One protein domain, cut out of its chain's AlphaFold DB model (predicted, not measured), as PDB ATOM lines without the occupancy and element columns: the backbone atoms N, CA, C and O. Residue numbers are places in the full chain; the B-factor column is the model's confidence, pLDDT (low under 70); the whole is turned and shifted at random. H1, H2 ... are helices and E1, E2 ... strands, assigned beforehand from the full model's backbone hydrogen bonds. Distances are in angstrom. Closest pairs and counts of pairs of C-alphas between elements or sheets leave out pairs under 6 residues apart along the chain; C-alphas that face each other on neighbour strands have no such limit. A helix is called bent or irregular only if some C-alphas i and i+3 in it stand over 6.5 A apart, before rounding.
ATOM      1  N   PRO A  36     -37.945 -10.441 -36.413       95.50
ATOM      2  CA  PRO A  36     -37.027 -11.288 -37.159       95.50
ATOM      3  C   PRO A  36     -35.988 -10.466 -37.937       95.50
ATOM      4  O   PRO A  36     -36.326  -9.611 -38.764       95.50
ATOM      5  N   LEU A  37     -34.709 -10.765 -37.703       95.25
ATOM      6  CA  LEU A  37     -33.575 -10.130 -38.368       95.25
ATOM      7  C   LEU A  37     -32.978 -11.060 -39.412       95.25
ATOM      8  O   LEU A  37     -32.621 -12.205 -39.126       95.25
ATOM      9  N   TYR A  38     -32.781 -10.539 -40.615       96.19
ATOM     10  CA  TYR A  38     -32.253 -11.289 -41.739       96.19
ATOM     11  C   TYR A  38     -30.988 -10.652 -42.308       96.19
ATOM     12  O   TYR A  38     -30.901  -9.437 -42.484       96.19
ATOM     13  N   SER A  39     -30.026 -11.496 -42.677       95.38
ATOM     14  CA  SER A  39     -28.829 -11.112 -43.425       95.38
ATOM     15  C   SER A  39     -28.935 -11.584 -44.866       95.38
ATOM     16  O   SER A  39     -29.254 -12.742 -45.134       95.38
ATOM     17  N   GLY A  40     -28.627 -10.699 -45.803       94.25
ATOM     18  CA  GLY A  40     -28.716 -10.980 -47.230       94.25
ATOM     19  C   GLY A  40     -28.656  -9.704 -48.050       94.25
ATOM     20  O   GLY A  40     -28.584  -8.606 -47.498       94.25
ATOM     21  N   GLU A  41     -28.683  -9.857 -49.366       94.62
ATOM     22  CA  GLU A  41     -28.749  -8.750 -50.313       94.62
ATOM     23  C   GLU A  41     -29.741  -9.094 -51.414       94.62
ATOM     24  O   GLU A  41     -29.798 -10.246 -51.835       94.62
ATOM     25  N   ALA A  42     -30.481  -8.104 -51.903       92.75
ATOM     26  CA  ALA A  42     -31.408  -8.282 -53.014       92.75
ATOM     27  C   ALA A  42     -31.398  -7.076 -53.949       92.75
ATOM     28  O   ALA A  42     -31.175  -5.946 -53.511       92.75
ATOM     29  N   ILE A  43     -31.659  -7.323 -55.233       93.81
ATOM     30  CA  ILE A  43     -31.926  -6.272 -56.219       93.81
ATOM     31  C   ILE A  43     -33.432  -6.185 -56.449       93.81
ATOM     32  O   ILE A  43     -34.064  -7.179 -56.798       93.81
ATOM     33  N   LEU A  44     -33.997  -4.993 -56.280       94.00
ATOM     34  CA  LEU A  44     -35.437  -4.747 -56.313       94.00
ATOM     35  C   LEU A  44     -35.754  -3.577 -57.243       94.00
ATOM     36  O   LEU A  44     -34.932  -2.682 -57.423       94.00
ATOM     37  N   ILE A  45     -36.948  -3.580 -57.834       94.94
ATOM     38  CA  ILE A  45     -37.440  -2.486 -58.684       94.94
ATOM     39  C   ILE A  45     -38.796  -2.032 -58.162       94.94
ATOM     40  O   ILE A  45     -39.711  -2.842 -57.960       94.94
ATOM     41  N   GLY A  46     -38.936  -0.728 -57.982       95.75
ATOM     42  CA  GLY A  46     -40.112  -0.144 -57.365       95.75
ATOM     43  C   GLY A  46     -40.023   1.368 -57.280       95.75
ATOM     44  O   GLY A  46     -39.220   1.999 -57.974       95.75
ATOM     45  N   GLN A  47     -40.871   1.920 -56.429       97.06
ATOM     46  CA  GLN A  47     -41.030   3.344 -56.217       97.06
ATOM     47  C   GLN A  47     -40.397   3.734 -54.883       97.06
ATOM     48  O   GLN A  47     -40.749   3.175 -53.850       97.06
ATOM     49  N   TYR A  48     -39.484   4.701 -54.896       96.50
ATOM     50  CA  TYR A  48     -39.040   5.372 -53.684       96.50
ATOM     51  C   TYR A  48     -39.984   6.527 -53.355       96.50
ATOM     52  O   TYR A  48     -40.512   7.183 -54.259       96.50
ATOM     53  N   SER A  49     -40.145   6.813 -52.068       93.88
ATOM     54  CA  SER A  49     -40.929   7.939 -51.581       93.88
ATOM     55  C   SER A  49     -40.278   8.598 -50.366       93.88
ATOM     56  O   SER A  49     -39.577   7.961 -49.574       93.88
ATOM     57  N   ARG A  50     -40.497   9.906 -50.235       89.50
ATOM     58  CA  ARG A  50     -40.138  10.693 -49.052       89.50
ATOM     59  C   ARG A  50     -41.141  11.821 -48.861       89.50
ATOM     60  O   ARG A  50     -41.331  12.622 -49.778       89.50
ATOM     61  N   ASN A  51     -41.707  11.928 -47.663       84.56
ATOM     62  CA  ASN A  51     -42.393  13.137 -47.217       84.56
ATOM     63  C   ASN A  51     -41.393  14.021 -46.439       84.56
ATOM     64  O   ASN A  51     -40.572  13.509 -45.679       84.56
ATOM     65  N   TYR A  52     -41.412  15.337 -46.670       78.50
ATOM     66  CA  TYR A  52     -40.607  16.325 -45.926       78.50
ATOM     67  C   TYR A  52     -41.359  16.905 -44.721       78.50
ATOM     68  O   TYR A  52     -41.110  18.035 -44.303       78.50
ATOM     69  N   GLU A  53     -42.305  16.152 -44.180       78.06
ATOM     70  CA  GLU A  53     -42.809  16.349 -42.827       78.06
ATOM     71  C   GLU A  53     -41.789  15.867 -41.801       78.06
ATOM     72  O   GLU A  53     -41.005  14.963 -42.079       78.06
ATOM     73  N   ASP A  54     -41.810  16.473 -40.616       75.62
ATOM     74  CA  ASP A  54     -40.981  16.033 -39.500       75.62
ATOM     75  C   ASP A  54     -41.691  14.853 -38.821       75.62
ATOM     76  O   ASP A  54     -42.580  15.044 -37.990       75.62
ATOM     77  N   TYR A  55     -41.334  13.626 -39.209       80.69
ATOM     78  CA  TYR A  55     -41.863  12.403 -38.599       80.69
ATOM     79  C   TYR A  55     -40.782  11.335 -38.435       80.69
ATOM     80  O   TYR A  55     -39.757  11.318 -39.124       80.69
ATOM     81  N   THR A  56     -41.028  10.420 -37.502       81.00
ATOM     82  CA  THR A  56     -40.127   9.314 -37.187       81.00
ATOM     83  C   THR A  56     -40.866   8.001 -37.373       81.00
ATOM     84  O   THR A  56     -41.927   7.797 -36.790       81.00
ATOM     85  N   VAL A  57     -40.292   7.086 -38.155       80.94
ATOM     86  CA  VAL A  57     -40.778   5.704 -38.276       80.94
ATOM     87  C   VAL A  57     -39.728   4.796 -37.672       80.94
ATOM     88  O   VAL A  57     -38.609   4.747 -38.176       80.94
ATOM     89  N   MET A  58     -40.072   4.098 -36.587       77.50
ATOM     90  CA  MET A  58     -39.187   3.114 -35.948       77.50
ATOM     91  C   MET A  58     -37.776   3.665 -35.659       77.50
ATOM     92  O   MET A  58     -36.761   3.055 -35.988       77.50
ATOM     93  N   GLY A  59     -37.711   4.882 -35.110       80.19
ATOM     94  CA  GLY A  59     -36.453   5.572 -34.799       80.19
ATOM     95  C   GLY A  59     -35.717   6.180 -36.002       80.19
ATOM     96  O   GLY A  59     -34.644   6.754 -35.829       80.19
ATOM     97  N   ILE A  60     -36.270   6.093 -37.216       84.44
ATOM     98  CA  ILE A  60     -35.717   6.722 -38.420       84.44
ATOM     99  C   ILE A  60     -36.398   8.072 -38.623       84.44
ATOM    100  O   ILE A  60     -37.568   8.136 -38.998       84.44
ATOM    101  N   GLU A  61     -35.662   9.153 -38.390       85.19
ATOM    102  CA  GLU A  61     -36.110  10.507 -38.714       85.19
ATOM    103  C   GLU A  61     -36.197  10.702 -40.230       85.19
ATOM    104  O   GLU A  61     -35.243  10.395 -40.958       85.19
ATOM    105  N   ASN A  62     -37.318  11.259 -40.690       85.38
ATOM    106  CA  ASN A  62     -37.566  11.619 -42.086       85.38
ATOM    107  C   ASN A  62     -37.188  10.471 -43.039       85.38
ATOM    108  O   ASN A  62     -36.250  10.602 -43.840       85.38
ATOM    109  N   PRO A  63     -37.837   9.303 -42.896       91.06
ATOM    110  CA  PRO A  63     -37.441   8.097 -43.596       91.06
ATOM    111  C   PRO A  63     -37.672   8.229 -45.101       91.06
ATOM    112  O   PRO A  63     -38.701   8.722 -45.562       91.06
ATOM    113  N   VAL A  64     -36.724   7.709 -45.875       95.06
ATOM    114  CA  VAL A  64     -36.977   7.332 -47.266       95.06
ATOM    115  C   VAL A  64     -37.520   5.918 -47.276       95.06
ATOM    116  O   VAL A  64     -36.893   5.009 -46.721       95.06
ATOM    117  N   CYS A  65     -38.654   5.735 -47.935       95.56
ATOM    118  CA  CYS A  65     -39.313   4.447 -48.047       95.56
ATOM    119  C   CYS A  65     -39.367   3.982 -49.497       95.56
ATOM    120  O   CYS A  65     -39.066   4.728 -50.434       95.56
ATOM    121  N   PHE A  66     -39.665   2.703 -49.671       96.56
ATOM    122  CA  PHE A  66     -39.653   2.037 -50.953       96.56
ATOM    123  C   PHE A  66     -40.778   1.019 -51.028       96.56
ATOM    124  O   PHE A  66     -40.923   0.176 -50.143       96.56
ATOM    125  N   ASN A  67     -41.525   1.085 -52.123       95.56
ATOM    126  CA  ASN A  67     -42.619   0.185 -52.429       95.56
ATOM    127  C   ASN A  67     -42.263  -0.618 -53.679       95.56
ATOM    128  O   ASN A  67     -41.926  -0.057 -54.726       95.56
ATOM    129  N   LEU A  68     -42.327  -1.942 -53.592       91.88
ATOM    130  CA  LEU A  68     -42.069  -2.819 -54.725       91.88
ATOM    131  C   LEU A  68     -43.093  -2.595 -55.837       91.88
ATOM    132  O   LEU A  68     -44.293  -2.465 -55.603       91.88
ATOM    133  N   SER A  69     -42.630  -2.649 -57.085       83.38
ATOM    134  CA  SER A  69     -43.559  -2.760 -58.209       83.38
ATOM    135  C   SER A  69     -44.343  -4.077 -58.121       83.38
ATOM    136  O   SER A  69     -43.796  -5.106 -57.720       83.38
ATOM    137  N   LEU A  70     -45.601  -4.090 -58.575       77.31
ATOM    138  CA  LEU A  70     -46.461  -5.290 -58.550       77.31
ATOM    139  C   LEU A  70     -45.803  -6.527 -59.187       77.31
ATOM    140  O   LEU A  70     -46.007  -7.653 -58.738       77.31
ATOM    141  N   LYS A  71     -44.990  -6.317 -60.231       81.81
ATOM    142  CA  LYS A  71     -44.234  -7.386 -60.897       81.81
ATOM    143  C   LYS A  71     -43.122  -7.943 -60.004       81.81
ATOM    144  O   LYS A  71     -42.906  -9.152 -60.006       81.81
ATOM    145  N   GLN A  72     -42.423  -7.081 -59.266       84.50
ATOM    146  CA  GLN A  72     -41.345  -7.489 -58.363       84.50
ATOM    147  C   GLN A  72     -41.863  -8.087 -57.064       84.50
ATOM    148  O   GLN A  72     -41.205  -8.964 -56.529       84.50
ATOM    149  N   LEU A  73     -43.052  -7.701 -56.599       82.00
ATOM    150  CA  LEU A  73     -43.615  -8.241 -55.362       82.00
ATOM    151  C   LEU A  73     -43.689  -9.777 -55.365       82.00
ATOM    152  O   LEU A  73     -43.342 -10.414 -54.380       82.00
ATOM    153  N   LYS A  74     -44.075 -10.387 -56.492       82.56
ATOM    154  CA  LYS A  74     -44.148 -11.855 -56.626       82.56
ATOM    155  C   LYS A  74     -42.785 -12.541 -56.745       82.56
ATOM    156  O   LYS A  74     -42.700 -13.744 -56.530       82.56
ATOM    157  N   ALA A  75     -41.756 -11.805 -57.161       85.00
ATOM    158  CA  ALA A  75     -40.419 -12.329 -57.436       85.00
ATOM    159  C   ALA A  75     -39.395 -11.954 -56.353       85.00
ATOM    160  O   ALA A  75     -38.256 -12.420 -56.405       85.00
ATOM    161  N   ALA A  76     -39.780 -11.100 -55.403       86.69
ATOM    162  CA  ALA A  76     -38.917 -10.662 -54.326       86.69
ATOM    163  C   ALA A  76     -38.527 -11.863 -53.453       86.69
ATOM    164  O   ALA A  76     -39.368 -12.719 -53.159       86.69
ATOM    165  N   PRO A  77     -37.253 -11.965 -53.045       87.25
ATOM    166  CA  PRO A  77     -36.841 -13.030 -52.151       87.25
ATOM    167  C   PRO A  77     -37.504 -12.850 -50.788       87.25
ATOM    168  O   PRO A  77     -37.516 -11.751 -50.236       87.25
ATOM    169  N   SER A  78     -38.005 -13.942 -50.211       84.81
ATOM    170  CA  SER A  78     -38.455 -13.931 -48.818       84.81
ATOM    171  C   SER A  78     -37.291 -13.511 -47.903       84.81
ATOM    172  O   SER A  78     -36.170 -13.991 -48.120       84.81
ATOM    173  N   PRO A  79     -37.507 -12.614 -46.922       88.44
ATOM    174  CA  PRO A  79     -38.792 -12.114 -46.414       88.44
ATOM    175  C   PRO A  79     -39.149 -10.696 -46.898       88.44
ATOM    176  O   PRO A  79     -39.883  -9.992 -46.213       88.44
ATOM    177  N   VAL A  80     -38.588 -10.225 -48.015       88.12
ATOM    178  CA  VAL A  80     -38.784  -8.838 -48.460       88.12
ATOM    179  C   VAL A  80     -40.272  -8.562 -48.683       88.12
ATOM    180  O   VAL A  80     -40.917  -9.204 -49.514       88.12
ATOM    181  N   SER A  81     -40.801  -7.586 -47.949       87.69
ATOM    182  CA  SER A  81     -42.189  -7.151 -48.050       87.69
ATOM    183  C   SER A  81     -42.400  -6.127 -49.163       87.69
ATOM    184  O   SER A  81     -41.463  -5.643 -49.804       87.69
ATOM    185  N   ALA A  82     -43.670  -5.797 -49.409       88.50
ATOM    186  CA  ALA A  82     -44.038  -4.810 -50.413       88.50
ATOM    187  C   ALA A  82     -43.493  -3.415 -50.094       88.50
ATOM    188  O   ALA A  82     -43.079  -2.733 -51.025       88.50
ATOM    189  N   ASN A  83     -43.488  -3.017 -48.818       91.44
ATOM    190  CA  ASN A  83     -43.231  -1.646 -48.387       91.44
ATOM    191  C   ASN A  83     -42.252  -1.647 -47.207       91.44
ATOM    192  O   ASN A  83     -42.509  -2.280 -46.183       91.44
ATOM    193  N   PHE A  84     -41.148  -0.917 -47.330       94.75
ATOM    194  CA  PHE A  84     -40.123  -0.819 -46.288       94.75
ATOM    195  C   PHE A  84     -39.427   0.542 -46.315       94.75
ATOM    196  O   PHE A  84     -39.473   1.252 -47.318       94.75
ATOM    197  N   CYS A  85     -38.741   0.902 -45.233       96.00
ATOM    198  CA  CYS A  85     -37.949   2.128 -45.145       96.00
ATOM    199  C   CYS A  85     -36.460   1.852 -44.921       96.00
ATOM    200  O   CYS A  85     -36.043   0.791 -44.445       96.00
ATOM    201  N   PHE A  86     -35.625   2.820 -45.298       96.62
ATOM    202  CA  PHE A  86     -34.177   2.688 -45.204       96.62
ATOM    203  C   PHE A  86     -33.650   3.191 -43.860       96.62
ATOM    204  O   PHE A  86     -33.734   4.380 -43.551       96.62
ATOM    205  N   LYS A  87     -32.998   2.304 -43.099       95.31
ATOM    206  CA  LYS A  87     -32.311   2.639 -41.841       95.31
ATOM    207  C   LYS A  87     -31.235   3.703 -42.040       95.31
ATOM    208  O   LYS A  87     -31.021   4.556 -41.186       95.31
ATOM    209  N   ASN A  88     -30.569   3.684 -43.193       95.50
ATOM    210  CA  ASN A  88     -29.605   4.697 -43.609       95.50
ATOM    211  C   ASN A  88     -30.262   5.836 -44.412       95.50
ATOM    212  O   ASN A  88     -29.717   6.243 -45.437       95.50
ATOM    213  N   SER A  89     -31.399   6.375 -43.948       92.94
ATOM    214  CA  SER A  89     -32.208   7.387 -44.661       92.94
ATOM    215  C   SER A  89     -31.387   8.565 -45.219       92.94
ATOM    216  O   SER A  89     -31.510   8.930 -46.387       92.94
ATOM    217  N   ARG A  90     -30.434   9.098 -44.436       91.75
ATOM    218  CA  ARG A  90     -29.530  10.175 -44.886       91.75
ATOM    219  C   ARG A  90     -28.709   9.798 -46.124       91.75
ATOM    220  O   ARG A  90     -28.486  10.640 -46.990       91.75
ATOM    221  N   GLU A  91     -28.227   8.563 -46.183       95.12
ATOM    222  CA  GLU A  91     -27.481   8.061 -47.335       95.12
ATOM    223  C   GLU A  91     -28.429   7.722 -48.488       95.12
ATOM    224  O   GLU A  91     -28.130   8.020 -49.644       95.12
ATOM    225  N   ALA A  92     -29.620   7.210 -48.170       95.62
ATOM    226  CA  ALA A  92     -30.655   6.947 -49.156       95.62
ATOM    227  C   ALA A  92     -31.075   8.210 -49.921       95.62
ATOM    228  O   ALA A  92     -31.243   8.143 -51.137       95.62
ATOM    229  N   HIS A  93     -31.135   9.375 -49.261       93.38
ATOM    230  CA  HIS A  93     -31.358  10.658 -49.941       93.38
ATOM    231  C   HIS A  93     -30.362  10.909 -51.067       93.38
ATOM    232  O   HIS A  93     -30.758  11.294 -52.165       93.38
ATOM    233  N   LYS A  94     -29.075  10.685 -50.795       94.00
ATOM    234  CA  LYS A  94     -28.012  10.935 -51.768       94.00
ATOM    235  C   LYS A  94     -28.089   9.937 -52.916       94.00
ATOM    236  O   LYS A  94     -28.070  10.341 -54.070       94.00
ATOM    237  N   ILE A  95     -28.220   8.648 -52.594       96.88
ATOM    238  CA  ILE A  95     -28.261   7.565 -53.586       96.88
ATOM    239  C   ILE A  95     -29.453   7.730 -54.544       96.88
ATOM    240  O   ILE A  95     -29.329   7.455 -55.735       96.88
ATOM    241  N   LEU A  96     -30.600   8.193 -54.039       96.69
ATOM    242  CA  LEU A  96     -31.830   8.365 -54.818       96.69
ATOM    243  C   LEU A  96     -31.993   9.776 -55.402       96.69
ATOM    244  O   LEU A  96     -33.044  10.084 -55.958       96.69
ATOM    245  N   ASN A  97     -30.968  10.630 -55.307       93.44
ATOM    246  CA  ASN A  97     -30.993  12.012 -55.802       93.44
ATOM    247  C   ASN A  97     -32.197  12.828 -55.286       93.44
ATOM    248  O   ASN A  97     -32.739  13.683 -55.993       93.44
ATOM    249  N   LEU A  98     -32.628  12.563 -54.051       91.69
ATOM    250  CA  LEU A  98     -33.657  13.352 -53.385       91.69
ATOM    251  C   LEU A  98     -33.055  14.693 -52.935       91.69
ATOM    252  O   LEU A  98     -31.907  14.728 -52.480       91.69
ATOM    253  N   PRO A  99     -33.803  15.807 -53.031       86.62
ATOM    254  CA  PRO A  99     -33.296  17.090 -52.568       86.62
ATOM    255  C   PRO A  99     -32.957  17.043 -51.070       86.62
ATOM    256  O   PRO A  99     -33.626  16.404 -50.268       86.62
ATOM    257  N   ILE A 100     -31.900  17.732 -50.652       78.06
ATOM    258  CA  ILE A 100     -31.568  17.795 -49.218       78.06
ATOM    259  C   ILE A 100     -32.669  18.570 -48.477       78.06
ATOM    260  O   ILE A 100     -33.160  18.115 -47.444       78.06
ATOM    261  N   ASN A 101     -33.108  19.676 -49.085       79.62
ATOM    262  CA  ASN A 101     -34.168  20.555 -48.606       79.62
ATOM    263  C   ASN A 101     -35.362  20.469 -49.563       79.62
ATOM    264  O   ASN A 101     -35.346  21.059 -50.645       79.62
ATOM    265  N   GLY A 102     -36.373  19.696 -49.188       81.19
ATOM    266  CA  GLY A 102     -37.661  19.649 -49.873       81.19
ATOM    267  C   GLY A 102     -38.658  20.598 -49.223       81.19
ATOM    268  O   GLY A 102     -38.455  21.085 -48.110       81.19
ATOM    269  N   LYS A 103     -39.747  20.877 -49.936       85.06
ATOM    270  CA  LYS A 103     -40.849  21.669 -49.396       85.06
ATOM    271  C   LYS A 103     -41.612  20.814 -48.373       85.06
ATOM    272  O   LYS A 103     -42.024  19.705 -48.706       85.06
ATOM    273  N   LYS A 104     -41.782  21.330 -47.149       86.19
ATOM    274  CA  LYS A 104     -42.595  20.685 -46.101       86.19
ATOM    275  C   LYS A 104     -44.027  20.456 -46.597       86.19
ATOM    276  O   LYS A 104     -44.549  21.304 -47.321       86.19
ATOM    277  N   GLY A 105     -44.633  19.332 -46.208       85.44
ATOM    278  CA  GLY A 105     -45.973  18.931 -46.663       85.44
ATOM    279  C   GLY A 105     -46.028  18.488 -48.129       85.44
ATOM    280  O   GLY A 105     -47.094  18.477 -48.733       85.44
ATOM    281  N   CYS A 106     -44.879  18.173 -48.736       90.12
ATOM    282  CA  CYS A 106     -44.832  17.613 -50.079       90.12
ATOM    283  C   CYS A 106     -44.222  16.215 -50.071       90.12
ATOM    284  O   CYS A 106     -43.194  15.947 -49.436       90.12
ATOM    285  N   LEU A 107     -44.829  15.355 -50.878       91.62
ATOM    286  CA  LEU A 107     -44.403  14.005 -51.173       91.62
ATOM    287  C   LEU A 107     -43.552  13.994 -52.450       91.62
ATOM    288  O   LEU A 107     -43.942  14.525 -53.494       91.62
ATOM    289  N   TYR A 108     -42.372  13.387 -52.355       94.88
ATOM    290  CA  TYR A 108     -41.427  13.223 -53.454       94.88
ATOM    291  C   TYR A 108     -41.331  11.746 -53.804       94.88
ATOM    292  O   TYR A 108     -40.908  10.946 -52.968       94.88
ATOM    293  N   GLU A 109     -41.678  11.395 -55.040       95.69
ATOM    294  CA  GLU A 109     -41.754  10.003 -55.484       95.69
ATOM    295  C   GLU A 109     -41.075   9.797 -56.826       95.69
ATOM    296  O   GLU A 109     -41.222  10.592 -57.753       95.69
ATOM    297  N   GLY A 110     -40.398   8.670 -56.980       96.06
ATOM    298  CA  GLY A 110     -39.854   8.252 -58.262       96.06
ATOM    299  C   GLY A 110     -39.601   6.760 -58.282       96.06
ATOM    300  O   GLY A 110     -39.794   6.073 -57.289       96.06
ATOM    301  N   ASN A 111     -39.176   6.242 -59.425       97.19
ATOM    302  CA  ASN A 111     -38.836   4.839 -59.583       97.19
ATOM    303  C   ASN A 111     -37.326   4.651 -59.485       97.19
ATOM    304  O   ASN A 111     -36.559   5.519 -59.902       97.19
ATOM    305  N   ALA A 112     -36.900   3.510 -58.958       97.62
ATOM    306  CA  ALA A 112     -35.505   3.107 -58.982       97.62
ATOM    307  C   ALA A 112     -35.376   1.583 -59.002       97.62
ATOM    308  O   ALA A 112     -36.256   0.841 -58.555       97.62
ATOM    309  N   LYS A 113     -34.222   1.127 -59.480       96.69
ATOM    310  CA  LYS A 113     -33.705  -0.210 -59.222       96.69
ATOM    311  C   LYS A 113     -32.685  -0.103 -58.098       96.69
ATOM    312  O   LYS A 113     -31.688   0.597 -58.240       96.69
ATOM    313  N   ILE A 114     -32.930  -0.776 -56.985       96.81
ATOM    314  CA  ILE A 114     -32.124  -0.657 -55.772       96.81
ATOM    315  C   ILE A 114     -31.448  -1.976 -55.432       96.81
ATOM    316  O   ILE A 114     -31.995  -3.046 -55.687       96.81
ATOM    317  N   LYS A 115     -30.273  -1.895 -54.814       96.69
ATOM    318  CA  LYS A 115     -29.669  -3.002 -54.079       96.69
ATOM    319  C   LYS A 115     -29.853  -2.740 -52.591       96.69
ATOM    320  O   LYS A 115     -29.394  -1.711 -52.096       96.69
ATOM    321  N   ILE A 116     -30.492  -3.667 -51.889       96.38
ATOM    322  CA  ILE A 116     -30.677  -3.600 -50.438       96.38
ATOM    323  C   ILE A 116     -29.794  -4.614 -49.720       96.38
ATOM    324  O   ILE A 116     -29.341  -5.589 -50.326       96.38
ATOM    325  N   LYS A 117     -29.571  -4.388 -48.427       96.00
ATOM    326  CA  LYS A 117     -28.848  -5.301 -47.545       96.00
ATOM    327  C   LYS A 117     -29.495  -5.372 -46.175       96.00
ATOM    328  O   LYS A 117     -29.805  -4.339 -45.585       96.00
ATOM    329  N   ASN A 118     -29.568  -6.597 -45.658       95.56
ATOM    330  CA  ASN A 118     -30.180  -6.969 -44.384       95.56
ATOM    331  C   ASN A 118     -31.656  -6.550 -44.298       95.56
ATOM    332  O   ASN A 118     -32.097  -5.631 -44.975       95.56
ATOM    333  N   PHE A 119     -32.458  -7.232 -43.498       94.50
ATOM    334  CA  PHE A 119     -33.887  -6.933 -43.426       94.50
ATOM    335  C   PHE A 119     -34.399  -7.186 -42.014       94.50
ATOM    336  O   PHE A 119     -34.057  -8.207 -41.425       94.50
ATOM    337  N   SER A 120     -35.174  -6.251 -41.475       95.06
ATOM    338  CA  SER A 120     -35.821  -6.348 -40.161       95.06
ATOM    339  C   SER A 120     -37.329  -6.352 -40.399       95.06
ATOM    340  O   SER A 120     -37.850  -5.386 -40.962       95.06
ATOM    341  N   LEU A 121     -37.995  -7.454 -40.048       93.81
ATOM    342  CA  LEU A 121     -39.375  -7.746 -40.445       93.81
ATOM    343  C   LEU A 121     -40.385  -7.317 -39.363       93.81
ATOM    344  O   LEU A 121     -41.036  -8.158 -38.742       93.81
ATOM    345  N   TYR A 122     -40.512  -6.016 -39.110       91.75
ATOM    346  CA  TYR A 122     -41.473  -5.474 -38.137       91.75
ATOM    347  C   TYR A 122     -42.935  -5.758 -38.492       91.75
ATOM    348  O   TYR A 122     -43.750  -5.968 -37.595       91.75
ATOM    349  N   SER A 123     -43.258  -5.848 -39.782       89.25
ATOM    350  CA  SER A 123     -44.605  -6.157 -40.272       89.25
ATOM    351  C   SER A 123     -45.113  -7.534 -39.832       89.25
ATOM    352  O   SER A 123     -46.315  -7.792 -39.852       89.25
ATOM    353  N   SER A 124     -44.208  -8.426 -39.403       87.38
ATOM    354  CA  SER A 124     -44.572  -9.718 -38.809       87.38
ATOM    355  C   SER A 124     -45.091  -9.614 -37.373       87.38
ATOM    356  O   SER A 124     -45.792 -10.520 -36.927       87.38
ATOM    357  N   ILE A 125     -44.774  -8.522 -36.671       87.56
ATOM    358  CA  ILE A 125     -45.270  -8.218 -35.324       87.56
ATOM    359  C   ILE A 125     -46.561  -7.404 -35.425       87.56
ATOM    360  O   ILE A 125     -47.567  -7.756 -34.815       87.56
ATOM    361  N   ASP A 126     -46.530  -6.333 -36.220       86.00
ATOM    362  CA  ASP A 126     -47.672  -5.464 -36.486       86.00
ATOM    363  C   ASP A 126     -47.723  -5.134 -37.988       86.00
ATOM    364  O   ASP A 126     -46.881  -4.376 -38.476       86.00
ATOM    365  N   PRO A 127     -48.717  -5.653 -38.736       85.31
ATOM    366  CA  PRO A 127     -48.852  -5.414 -40.174       85.31
ATOM    367  C   PRO A 127     -49.013  -3.942 -40.575       85.31
ATOM    368  O   PRO A 127     -48.891  -3.620 -41.757       85.31
ATOM    369  N   SER A 128     -49.335  -3.053 -39.627       84.88
ATOM    370  CA  SER A 128     -49.411  -1.610 -39.864       84.88
ATOM    371  C   SER A 128     -48.039  -0.923 -39.869       84.88
ATOM    372  O   SER A 128     -47.921   0.209 -40.345       84.88
ATOM    373  N   VAL A 129     -46.996  -1.602 -39.383       87.31
ATOM    374  CA  VAL A 129     -45.631  -1.080 -39.284       87.31
ATOM    375  C   VAL A 129     -44.817  -1.460 -40.522       87.31
ATOM    376  O   VAL A 129     -44.947  -2.545 -41.087       87.31
ATOM    377  N   LEU A 130     -43.951  -0.540 -40.950       91.12
ATOM    378  CA  LEU A 130     -43.062  -0.740 -42.091       91.12
ATOM    379  C   LEU A 130     -41.797  -1.500 -41.692       91.12
ATOM    380  O   LEU A 130     -41.185  -1.231 -40.658       91.12
ATOM    381  N   ASP A 131     -41.363  -2.399 -42.571       94.31
ATOM    382  CA  ASP A 131     -40.094  -3.102 -42.411       94.31
ATOM    383  C   ASP A 131     -38.900  -2.188 -42.675       94.31
ATOM    384  O   ASP A 131     -39.020  -1.119 -43.281       94.31
ATOM    385  N   ILE A 132     -37.718  -2.619 -42.236       95.12
ATOM    386  CA  ILE A 132     -36.510  -1.798 -42.311       95.12
ATOM    387  C   ILE A 132     -35.356  -2.554 -42.967       95.12
ATOM    388  O   ILE A 132     -35.050  -3.699 -42.633       95.12
ATOM    389  N   THR A 133     -34.649  -1.877 -43.870       96.25
ATOM    390  CA  THR A 133     -33.459  -2.397 -44.561       96.25
ATOM    391  C   THR A 133     -32.394  -1.311 -44.748       96.25
ATOM    392  O   THR A 133     -32.607  -0.152 -44.398       96.25
ATOM    393  N   TYR A 134     -31.230  -1.664 -45.299       97.12
ATOM    394  CA  TYR A 134     -30.215  -0.707 -45.733       97.12
ATOM    395  C   TYR A 134     -30.197  -0.592 -47.255       97.12
ATOM    396  O   TYR A 134     -30.112  -1.600 -47.957       97.12
ATOM    397  N   LEU A 135     -30.188   0.638 -47.768       97.75
ATOM    398  CA  LEU A 135     -29.906   0.890 -49.179       97.75
ATOM    399  C   LEU A 135     -28.394   0.826 -49.425       97.75
ATOM    400  O   LEU A 135     -27.637   1.556 -48.789       97.75
ATOM    401  N   VAL A 136     -27.957  -0.025 -50.356       97.81
ATOM    402  CA  VAL A 136     -26.544  -0.173 -50.746       97.81
ATOM    403  C   VAL A 136     -26.223   0.675 -51.971       97.81
ATOM    404  O   VAL A 136     -25.211   1.368 -52.001       97.81
ATOM    405  N   SER A 137     -27.067   0.605 -52.998       98.00
ATOM    406  CA  SER A 137     -26.900   1.364 -54.238       98.00
ATOM    407  C   SER A 137     -28.218   1.465 -55.002       98.00
ATOM    408  O   SER A 137     -29.161   0.718 -54.730       98.00
ATOM    409  N   ALA A 138     -28.281   2.377 -55.972       98.00
ATOM    410  CA  ALA A 138     -29.405   2.496 -56.890       98.00
ATOM    411  C   ALA A 138     -28.935   2.766 -58.325       98.00
ATOM    412  O   ALA A 138     -27.878   3.350 -58.558       98.00
ATOM    413  N   SER A 139     -29.749   2.338 -59.282       97.69
ATOM    414  CA  SER A 139     -29.631   2.613 -60.710       97.69
ATOM    415  C   SER A 139     -31.018   2.895 -61.286       97.69
ATOM    416  O   SER A 139     -32.026   2.632 -60.632       97.69
ATOM    417  N   GLU A 140     -31.084   3.410 -62.517       96.69
ATOM    418  CA  GLU A 140     -32.365   3.709 -63.186       96.69
ATOM    419  C   GLU A 140     -33.269   4.636 -62.342       96.69
ATOM    420  O   GLU A 140     -34.491   4.517 -62.346       96.69
ATOM    421  N   VAL A 141     -32.652   5.549 -61.579       97.62
ATOM    422  CA  VAL A 141     -33.350   6.468 -60.672       97.62
ATOM    423  C   VAL A 141     -34.049   7.545 -61.495       97.62
ATOM    424  O   VAL A 141     -33.396   8.376 -62.130       97.62
ATOM    425  N   SER A 142     -35.380   7.549 -61.489       96.75
ATOM    426  CA  SER A 142     -36.156   8.593 -62.154       96.75
ATOM    427  C   SER A 142     -36.077   9.903 -61.376       96.75
ATOM    428  O   SER A 142     -35.940   9.907 -60.152       96.75
ATOM    429  N   LYS A 143     -36.251  11.031 -62.072       94.06
ATOM    430  CA  LYS A 143     -36.473  12.324 -61.413       94.06
ATOM    431  C   LYS A 143     -37.732  12.237 -60.531       94.06
ATOM    432  O   LYS A 143     -38.727  11.679 -61.007       94.06
ATOM    433  N   PRO A 144     -37.717  12.772 -59.299       94.62
ATOM    434  CA  PRO A 144     -38.885  12.715 -58.437       94.62
ATOM    435  C   PRO A 144     -40.012  13.596 -58.983       94.62
ATOM    436  O   PRO A 144     -39.798  14.759 -59.345       94.62
ATOM    437  N   LYS A 145     -41.222  13.041 -59.019       94.88
ATOM    438  CA  LYS A 145     -42.472  13.793 -59.085       94.88
ATOM    439  C   LYS A 145     -42.751  14.357 -57.695       94.88
ATOM    440  O   LYS A 145     -42.541  13.673 -56.697       94.88
ATOM    441  N   ILE A 146     -43.200  15.606 -57.651       94.12
ATOM    442  CA  ILE A 146     -43.502  16.318 -56.410       94.12
ATOM    443  C   ILE A 146     -45.007  16.544 -56.365       94.12
ATOM    444  O   ILE A 146     -45.562  17.138 -57.293       94.12
ATOM    445  N   THR A 147     -45.641  16.081 -55.296       92.38
ATOM    446  CA  THR A 147     -47.050  16.340 -54.987       92.38
ATOM    447  C   THR A 147     -47.090  17.090 -53.664       92.38
ATOM    448  O   THR A 147     -46.438  16.674 -52.714       92.38
ATOM    449  N   CYS A 148     -47.790  18.215 -53.615       90.19
ATOM    450  CA  CYS A 148     -47.963  19.007 -52.404       90.19
ATOM    451  C   CYS A 148     -49.456  19.128 -52.148       90.19
ATOM    452  O   CYS A 148     -50.176  19.472 -53.090       90.19
ATOM    453  N   ASP A 149     -49.867  18.871 -50.913       70.81
ATOM    454  CA  ASP A 149     -51.236  19.114 -50.460       70.81
ATOM    455  C   ASP A 149     -51.435  20.589 -50.060       70.81
ATOM    456  O   ASP A 149     -50.441  21.258 -49.668       70.81
TER     457      ASP A 149
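This is residues 36 to 149 of the 149 residues of an uncharacterized protein of Acinetobacter piscicola (UniProt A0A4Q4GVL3). The domain is a small closed barrel of five strands, in which the long, strongly bent E1 and E4 run side by side and the short E2 and E3 together with E5 complete the ring. Two short helices sit on its outside, H1 by E1 and H2 mainly by E5, and the short strand E6 is added to E4 beside its residues 106 to 109, outside the ring. The printed part has 114 residues, with two named helices and six named strands in the order E1, E2, H1, E3, H2, E4, E5, E6, and its class is mostly strand. Round the ring run E1, E2, E3, E5, E4 and back to E1, and the sheet is mixed, with E3 and E5 its parallel pair. The whole is compact, with a radius of gyration of the C-alphas of 13.2 A, and spans 35 by 28 by 23 A.

E1, residues 36 to 51, bends by 113 degrees at residue 40. It forms a hairpin with E2, residues 65 to 68; N 47 and O 67 are within hydrogen-bond range at 2.8 A, as are N 65 and O 49 at 2.9 A. H1, residues 70 to 73, is on the barrel, outside it, at a height over the sheet of 7.6 A. It only just lies over E1, on which 3 of its 4 C-alphas fall; the closest C-alphas of the two are those of Ile 45 and Gln 72, 6.4 A apart. E3, residues 83 to 86, is antiparallel to E2 at 142 degrees, with N 66 and O 84 at 2.8 A. H2, residues 89 to 95, is also on the barrel and outside it, at a height over the sheet of 7.6 A, but apart from H1. It lies over none of the strands, only just, since 2 of its C-alphas fall on E3. E4, residues 106 to 120, bends by 111 degrees at residue 117 and is antiparallel to E1 at 174 degrees, with N 44 and O 114 at 2.9 A and N 110 and O 48 at 3.1 A. E5, residues 131 to 139, bends by 73 degrees at residue 136 and forms a hairpin with E4, with N 115 and O 137 at 2.8 A. E5 is parallel to E3, with N 85 and O 131 at 2.8 A; its closest C-alphas with H2 are those of Leu 135 and Ala 92, 6.1 A apart. E6, residues 145 to 148, is antiparallel to E4 at 117 degrees, with N 107 and O 147 at 2.8 A. E5 and E6 lie on one side of E4 and E1 on the other side. In H2, 2 of 3 O i to N i+4 pairs are within hydrogen-bond range, and H1 is too short for such a pair.

E1 begins at C-alpha 36, at (-37.027, -11.288, -37.159), and measures 27.0 A from first to last C-alpha. E2 measures 10.2 A, H1 5.2 A, E3 10.5 A and H2 9.8 A. E4 begins at C-alpha 106, at (-44.832, 17.613, -50.079), and measures 27.5 A. E5 measures 21.8 A. E6 measures 10.1 A and ends at C-alpha 148, at (-47.963, 19.007, -52.404).

The two C-alphas farthest apart are those of Ser 39 and Asp 149, at 38.3 A; Asp 149 is the chain's last residue. The printed part has no cut. The link from E1 to E2, residues 52 to 64, is long, and within it residues 56 to 57 pair antiparallel with residues 60 to 61. The mean pLDDT of the printed part is 90.8, and no printed residue is under 70.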